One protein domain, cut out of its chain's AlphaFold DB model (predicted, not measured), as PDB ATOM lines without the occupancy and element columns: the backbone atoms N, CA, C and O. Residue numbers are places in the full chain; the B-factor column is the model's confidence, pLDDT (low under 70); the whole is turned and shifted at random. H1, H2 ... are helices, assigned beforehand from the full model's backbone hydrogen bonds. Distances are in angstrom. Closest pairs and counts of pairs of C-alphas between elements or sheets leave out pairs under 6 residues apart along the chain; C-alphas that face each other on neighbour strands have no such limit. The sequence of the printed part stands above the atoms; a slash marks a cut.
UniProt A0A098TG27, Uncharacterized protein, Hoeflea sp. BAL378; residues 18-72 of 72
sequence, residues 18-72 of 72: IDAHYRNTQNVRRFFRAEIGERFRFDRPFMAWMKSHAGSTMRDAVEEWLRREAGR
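This is residues 18 to 72 of the 72 residues of an uncharacterized protein of Hoeflea sp. BAL378 (UniProt A0A098TG27). Three short helices make a small rounded body: H3, the longest, packs near its middle on both others, H1 crossing it steeply and H2 running roughly back beside it, with H1 and H2 apart. The printed part has 55 residues with three named helices, in the order H1, H2, H3, and no named strand: the class is all helix. It is compact, with a radius of gyration of the C-alphas of 10.4 A and spans of 27 by 22 by 18 A.

H3, residues 58 to 70, touches H1, residues 26 to 36, with residues 62 to 66 alone; their closest C-alphas, of Val 62 and Phe 32, are 6.8 A apart. They run the same way at a steep tilt of 60 degrees. With residues 61 to 65 alone, H3 only just touches H2, residues 44 to 52, with 3 pairs of C-alphas within 8 A; the closest are those of Trp 65 and Phe 46, 6.6 A. These two form a helical hairpin, opposite ways at a shallow tilt of 32 degrees, only just short of steep. H1 and H2 are apart. In H1, H2 and H3 every O i to N i+4 pair is within hydrogen-bond range.

H3 measures 18.4 A from first to last C-alpha and ends at C-alpha 70 (-13.070, 6.238, -14.215). H1 measures 15.0 A, from C-alpha 26 (-37.106, 7.013, -10.583), and H2 12.6 A.

The C-alphas of His 21 and Arg 72, the two farthest apart, are 29.1 A apart. The printed part has no cut; the link H1 to H2 is short, H2 to H3 tight. No printed residue is under 70 in pLDDT.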
ATOM      1  N   ILE A  18     -29.391  -4.780  -2.503       92.19
ATOM      2  CA  ILE A  18     -29.957  -5.110  -3.806       92.19
ATOM      3  C   ILE A  18     -30.592  -6.492  -3.685       92.19
ATOM      4  O   ILE A  18     -29.900  -7.496  -3.507       92.19
ATOM      5  N   ASP A  19     -31.916  -6.540  -3.762       89.69
ATOM      6  CA  ASP A  19     -32.682  -7.778  -3.724       89.69
ATOM      7  C   ASP A  19     -32.999  -8.301  -5.136       89.69
ATOM      8  O   ASP A  19     -32.741  -7.657  -6.157       89.69
ATOM      9  N   ALA A  20     -33.589  -9.496  -5.199       86.75
ATOM     10  CA  ALA A  20     -34.001 -10.119  -6.456       86.75
ATOM     11  C   ALA A  20     -35.108  -9.340  -7.201       86.75
ATOM     12  O   ALA A  20     -35.361  -9.599  -8.379       86.75
ATOM     13  N   HIS A  21     -35.767  -8.392  -6.532       87.62
ATOM     14  CA  HIS A  21     -36.860  -7.582  -7.064       87.62
ATOM     15  C   HIS A  21     -36.408  -6.184  -7.502       87.62
ATOM     16  O   HIS A  21     -37.252  -5.363  -7.865       87.62
ATOM     17  N   TYR A  22     -35.096  -5.929  -7.536       90.75
ATOM     18  CA  TYR A  22     -34.520  -4.664  -7.964       90.75
ATOM     19  C   TYR A  22     -35.079  -4.170  -9.310       90.75
ATOM     20  O   TYR A  22     -35.147  -4.888 -10.318       90.75
ATOM     21  N   ARG A  23     -35.451  -2.885  -9.338       89.31
ATOM     22  CA  ARG A  23     -35.942  -2.167 -10.520       89.31
ATOM     23  C   ARG A  23     -35.221  -0.830 -10.647       89.31
ATOM     24  O   ARG A  23     -35.082  -0.110  -9.670       89.31
ATOM     25  N   ASN A  24     -34.861  -0.437 -11.870       91.94
ATOM     26  CA  ASN A  24     -34.336   0.905 -12.161       91.94
ATOM     27  C   ASN A  24     -35.467   1.951 -12.148       91.94
ATOM     28  O   ASN A  24     -35.839   2.489 -13.192       91.94
ATOM     29  N   THR A  25     -36.056   2.208 -10.982       94.62
ATOM     30  CA  THR A  25     -37.128   3.197 -10.812       94.62
ATOM     31  C   THR A  25     -36.572   4.626 -10.775       94.62
ATOM     32  O   THR A  25     -35.361   4.867 -10.693       94.62
ATOM     33  N   GLN A  26     -37.471   5.611 -10.784       95.50
ATOM     34  CA  GLN A  26     -37.106   7.013 -10.583       95.50
ATOM     35  C   GLN A  26     -36.527   7.281  -9.181       95.50
ATOM     36  O   GLN A  26     -35.665   8.151  -9.037       95.50
ATOM     37  N   ASN A  27     -36.953   6.521  -8.169       96.19
ATOM     38  CA  ASN A  27     -36.425   6.614  -6.810       96.19
ATOM     39  C   ASN A  27     -34.968   6.131  -6.746       96.19
ATOM     40  O   ASN A  27     -34.098   6.847  -6.255       96.19
ATOM     41  N   VAL A  28     -34.664   4.995  -7.383       95.62
ATOM     42  CA  VAL A  28     -33.284   4.499  -7.516       95.62
ATOM     43  C   VAL A  28     -32.405   5.492  -8.277       95.62
ATOM     44  O   VAL A  28     -31.285   5.786  -7.865       95.62
ATOM     45  N   ARG A  29     -32.920   6.079  -9.367       95.94
ATOM     46  CA  ARG A  29     -32.202   7.135 -10.099       95.94
ATOM     47  C   ARG A  29     -31.886   8.337  -9.209       95.94
ATOM     48  O   ARG A  29     -30.802   8.900  -9.329       95.94
ATOM     49  N   ARG A  30     -32.837   8.760  -8.372       96.12
ATOM     50  CA  ARG A  30     -32.663   9.887  -7.449       96.12
ATOM     51  C   ARG A  30     -31.579   9.586  -6.420       96.12
ATOM     52  O   ARG A  30     -30.735  10.448  -6.215       96.12
ATOM     53  N   PHE A  31     -31.567   8.378  -5.856       96.81
ATOM     54  CA  PHE A  31     -30.493   7.925  -4.971       96.81
ATOM     55  C   PHE A  31     -29.124   8.034  -5.654       96.81
ATOM     56  O   PHE A  31     -28.263   8.770  -5.189       96.81
ATOM     57  N   PHE A  32     -28.944   7.404  -6.819       97.19
ATOM     58  CA  PHE A  32     -27.647   7.442  -7.498       97.19
ATOM     59  C   PHE A  32     -27.228   8.854  -7.910       97.19
ATOM     60  O   PHE A  32     -26.056   9.189  -7.812       97.19
ATOM     61  N   ARG A  33     -28.160   9.708  -8.346       96.88
ATOM     62  CA  ARG A  33     -27.848  11.115  -8.640       96.88
ATOM     63  C   ARG A  33     -27.444  11.907  -7.401       96.88
ATOM     64  O   ARG A  33     -26.643  12.820  -7.546       96.88
ATOM     65  N   ALA A  34     -27.984  11.589  -6.226       96.81
ATOM     66  CA  ALA A  34     -27.574  12.233  -4.982       96.81
ATOM     67  C   ALA A  34     -26.142  11.835  -4.586       96.81
ATOM     68  O   ALA A  34     -25.370  12.700  -4.191       96.81
ATOM     69  N   GLU A  35     -25.772  10.564  -4.766       96.88
ATOM     70  CA  GLU A  35     -24.442  10.048  -4.402       96.88
ATOM     71  C   GLU A  35     -23.350  10.369  -5.443       96.88
ATOM     72  O   GLU A  35     -22.206  10.639  -5.095       96.88
ATOM     73  N   ILE A  36     -23.687  10.330  -6.736       96.56
ATOM     74  CA  ILE A  36     -22.725  10.427  -7.854       96.56
ATOM     75  C   ILE A  36     -22.780  11.795  -8.555       96.56
ATOM     76  O   ILE A  36     -21.802  12.231  -9.168       96.56
ATOM     77  N   GLY A  37     -23.931  12.467  -8.518       94.88
ATOM     78  CA  GLY A  37     -24.204  13.689  -9.273       94.88
ATOM     79  C   GLY A  37     -24.855  13.454 -10.642       94.88
ATOM     80  O   GLY A  37     -25.221  12.342 -11.034       94.88
ATOM     81  N   GLU A  38     -25.009  14.537 -11.408       93.62
ATOM     82  CA  GLU A  38     -25.780  14.555 -12.664       93.62
ATOM     83  C   GLU A  38     -25.191  13.694 -13.789       93.62
ATOM     84  O   GLU A  38     -25.915  13.287 -14.699       93.62
ATOM     85  N   ARG A  39     -23.902  13.343 -13.689       92.94
ATOM     86  CA  ARG A  39     -23.218  12.404 -14.593       92.94
ATOM     87  C   ARG A  39     -23.788  10.985 -14.541       92.94
ATOM     88  O   ARG A  39     -23.524  10.191 -15.444       92.94
ATOM     89  N   PHE A  40     -24.554  10.646 -13.502       95.56
ATOM     90  CA  PHE A  40     -25.099   9.307 -13.350       95.56
ATOM     91  C   PHE A  40     -26.048   8.923 -14.493       95.56
ATOM     92  O   PHE A  40     -27.054   9.585 -14.778       95.56
ATOM     93  N   ARG A  41     -25.778   7.752 -15.074       93.44
ATOM     94  CA  ARG A  41     -26.637   7.083 -16.050       93.44
ATOM     95  C   ARG A  41     -26.655   5.584 -15.796       93.44
ATOM     96  O   ARG A  41     -25.619   4.977 -15.534       93.44
ATOM     97  N   PHE A  42     -27.829   4.982 -15.965       93.62
ATOM     98  CA  PHE A  42     -27.934   3.536 -16.107       93.62
ATOM     99  C   PHE A  42     -27.433   3.149 -17.495       93.62
ATOM    100  O   PHE A  42     -28.128   3.369 -18.488       93.62
ATOM    101  N   ASP A  43     -26.233   2.584 -17.569       92.88
ATOM    102  CA  ASP A  43     -25.727   1.979 -18.792       92.88
ATOM    103  C   ASP A  43     -25.851   0.449 -18.763       92.88
ATOM    104  O   ASP A  43     -26.143  -0.170 -17.735       92.88
ATOM    105  N   ARG A  44     -25.718  -0.178 -19.937       92.56
ATOM    106  CA  ARG A  44     -25.897  -1.630 -20.084       92.56
ATOM    107  C   ARG A  44     -24.916  -2.427 -19.217       92.56
ATOM    108  O   ARG A  44     -25.386  -3.353 -18.553       92.56
ATOM    109  N   PRO A  45     -23.609  -2.095 -19.178       93.56
ATOM    110  CA  PRO A  45     -22.677  -2.776 -18.292       93.56
ATOM    111  C   PRO A  45     -23.093  -2.691 -16.822       93.56
ATOM    112  O   PRO A  45     -23.063  -3.709 -16.131       93.56
ATOM    113  N   PHE A  46     -23.458  -1.504 -16.331       94.94
ATOM    114  CA  PHE A  46     -23.843  -1.311 -14.935       94.94
ATOM    115  C   PHE A  46     -25.130  -2.067 -14.591       94.94
ATOM    116  O   PHE A  46     -25.199  -2.765 -13.583       94.94
ATOM    117  N   MET A  47     -26.130  -2.037 -15.478       92.69
ATOM    118  CA  MET A  47     -27.360  -2.814 -15.292       92.69
ATOM    119  C   MET A  47     -27.118  -4.328 -15.267       92.69
ATOM    120  O   MET A  47     -27.818  -5.039 -14.550       92.69
ATOM    121  N   ALA A  48     -26.157  -4.834 -16.044       93.12
ATOM    122  CA  ALA A  48     -25.771  -6.243 -15.986       93.12
ATOM    123  C   ALA A  48     -25.128  -6.584 -14.633       93.12
ATOM    124  O   ALA A  48     -25.479  -7.593 -14.030       93.12
ATOM    125  N   TRP A  49     -24.265  -5.704 -14.119       94.38
ATOM    126  CA  TRP A  49     -23.649  -5.877 -12.805       94.38
ATOM    127  C   TRP A  49     -24.681  -5.932 -11.682       94.38
ATOM    128  O   TRP A  49     -24.658  -6.893 -10.918       94.38
ATOM    129  N   MET A  50     -25.639  -4.997 -11.656       93.19
ATOM    130  CA  MET A  50     -26.711  -4.966 -10.647       93.19
ATOM    131  C   MET A  50     -27.493  -6.286 -10.586       93.19
ATOM    132  O   MET A  50     -27.869  -6.734  -9.510       93.19
ATOM    133  N   LYS A  51     -27.722  -6.936 -11.736       89.38
ATOM    134  CA  LYS A  51     -28.426  -8.229 -11.803       89.38
ATOM    135  C   LYS A  51     -27.581  -9.399 -11.300       89.38
ATOM    136  O   LYS A  51     -28.129 -10.328 -10.718       89.38
ATOM    137  N   SER A  52     -26.275  -9.379 -11.559       90.44
ATOM    138  CA  SER A  52     -25.353 -10.440 -11.134       90.44
ATOM    139  C   SER A  52     -24.899 -10.304  -9.678       90.44
ATOM    140  O   SER A  52     -24.414 -11.280  -9.120       90.44
ATOM    141  N   HIS A  53     -25.063  -9.128  -9.070       89.38
ATOM    142  CA  HIS A  53     -24.605  -8.811  -7.711       89.38
ATOM    143  C   HIS A  53     -25.787  -8.586  -6.756       89.38
ATOM    144  O   HIS A  53     -25.790  -7.670  -5.932       89.38
ATOM    145  N   ALA A  54     -26.811  -9.439  -6.859       85.31
ATOM    146  CA  ALA A  54     -27.865  -9.504  -5.852       85.31
ATOM    147  C   ALA A  54     -27.247  -9.888  -4.494       85.31
ATOM    148  O   ALA A  54     -26.519 -10.876  -4.394       85.31
ATOM    149  N   GLY A  55     -27.519  -9.094  -3.458       88.69
ATOM    150  CA  GLY A  55     -26.899  -9.208  -2.135       88.69
ATOM    151  C   GLY A  55     -25.873  -8.115  -1.815       88.69
ATOM    152  O   GLY A  55     -25.636  -7.864  -0.633       88.69
ATOM    153  N   SER A  56     -25.332  -7.426  -2.826       94.75
ATOM    154  CA  SER A  56     -24.535  -6.209  -2.622       94.75
ATOM    155  C   SER A  56     -25.398  -5.053  -2.120       94.75
ATOM    156  O   SER A  56     -26.625  -5.057  -2.238       94.75
ATOM    157  N   THR A  57     -24.754  -4.051  -1.540       96.69
ATOM    158  CA  THR A  57     -25.397  -2.827  -1.071       96.69
ATOM    159  C   THR A  57     -25.468  -1.773  -2.173       96.69
ATOM    160  O   THR A  57     -24.744  -1.814  -3.171       96.69
ATOM    161  N   MET A  58     -26.335  -0.781  -1.995       96.25
ATOM    162  CA  MET A  58     -26.393   0.367  -2.898       96.25
ATOM    163  C   MET A  58     -25.109   1.211  -2.855       96.25
ATOM    164  O   MET A  58     -24.791   1.851  -3.856       96.25
ATOM    165  N   ARG A  59     -24.340   1.182  -1.754       97.38
ATOM    166  CA  ARG A  59     -22.989   1.765  -1.702       97.38
ATOM    167  C   ARG A  59     -22.030   1.035  -2.643       97.38
ATOM    168  O   ARG A  59     -21.377   1.700  -3.440       97.38
ATOM    169  N   ASP A  60     -22.025  -0.298  -2.637       97.50
ATOM    170  CA  ASP A  60     -21.202  -1.087  -3.571       97.50
ATOM    171  C   ASP A  60     -21.554  -0.752  -5.030       97.50
ATOM    172  O   ASP A  60     -20.686  -0.658  -5.896       97.50
ATOM    173  N   ALA A  61     -22.839  -0.514  -5.310       96.75
ATOM    174  CA  ALA A  61     -23.289  -0.095  -6.633       96.75
ATOM    175  C   ALA A  61     -22.780   1.299  -7.031       96.75
ATOM    176  O   ALA A  61     -22.448   1.520  -8.196       96.75
ATOM    177  N   VAL A  62     -22.716   2.243  -6.088       97.31
ATOM    178  CA  VAL A  62     -22.138   3.576  -6.321       97.31
ATOM    179  C   VAL A  62     -20.649   3.458  -6.632       97.31
ATOM    180  O   VAL A  62     -20.190   4.001  -7.639       97.31
ATOM    181  N   GLU A  63     -19.909   2.715  -5.813       97.31
ATOM    182  CA  GLU A  63     -18.474   2.485  -5.995       97.31
ATOM    183  C   GLU A  63     -18.182   1.809  -7.338       97.31
ATOM    184  O   GLU A  63     -17.307   2.247  -8.087       97.31
ATOM    185  N   GLU A  64     -18.972   0.797  -7.700       96.56
ATOM    186  CA  GLU A  64     -18.835   0.112  -8.978       96.56
ATOM    187  C   GLU A  64     -19.117   1.041 -10.165       96.56
ATOM    188  O   GLU A  64     -18.415   0.985 -11.181       96.56
ATOM    189  N   TRP A  65     -20.131   1.903 -10.063       97.00
ATOM    190  CA  TRP A  65     -20.406   2.887 -11.106       97.00
ATOM    191  C   TRP A  65     -19.226   3.851 -11.278       97.00
ATOM    192  O   TRP A  65     -18.770   4.069 -12.402       97.00
ATOM    193  N   LEU A  66     -18.692   4.383 -10.174       95.75
ATOM    194  CA  LEU A  66     -17.542   5.293 -10.190       95.75
ATOM    195  C   LEU A  66     -16.301   4.623 -10.786       95.75
ATOM    196  O   LEU A  66     -15.630   5.222 -11.627       95.75
ATOM    197  N   ARG A  67     -16.040   3.361 -10.425       95.81
ATOM    198  CA  ARG A  67     -14.941   2.559 -10.979       95.81
ATOM    199  C   ARG A  67     -15.056   2.397 -12.495       95.81
ATOM    200  O   ARG A  67     -14.058   2.505 -13.201       95.81
ATOM    201  N   ARG A  68     -16.267   2.151 -13.008       94.06
ATOM    202  CA  ARG A  68     -16.530   2.019 -14.452       94.06
ATOM    203  C   ARG A  68     -16.368   3.334 -15.192       94.06
ATOM    204  O   ARG A  68     -15.817   3.344 -16.286       94.06
ATOM    205  N   GLU A  69     -16.850   4.425 -14.610       93.81
ATOM    206  CA  GLU A  69     -16.764   5.738 -15.244       93.81
ATOM    207  C   GLU A  69     -15.334   6.303 -15.199       93.81
ATOM    208  O   GLU A  69     -14.971   7.065 -16.081       93.81
ATOM    209  N   ALA A  70     -14.499   5.906 -14.232       91.44
ATOM    210  CA  ALA A  70     -13.070   6.238 -14.215       91.44
ATOM    211  C   ALA A  70     -12.250   5.495 -15.290       91.44
ATOM    212  O   ALA A  70     -11.160   5.936 -15.639       91.44
ATOM    213  N   GLY A  71     -12.756   4.362 -15.791       86.19
ATOM    214  CA  GLY A  71     -12.137   3.585 -16.870       86.19
ATOM    215  C   GLY A  71     -12.673   3.896 -18.272       86.19
ATOM    216  O   GLY A  71     -12.338   3.171 -19.208       86.19
ATOM    217  N   ARG A  72     -13.540   4.905 -18.407       80.06
ATOM    218  CA  ARG A  72     -14.047   5.429 -19.684       80.06
ATOM    219  C   ARG A  72     -13.186   6.584 -20.170       80.06
ATOM    220  O   ARG A  72     -13.050   6.679 -21.408       80.06
TER     221      ARG A  72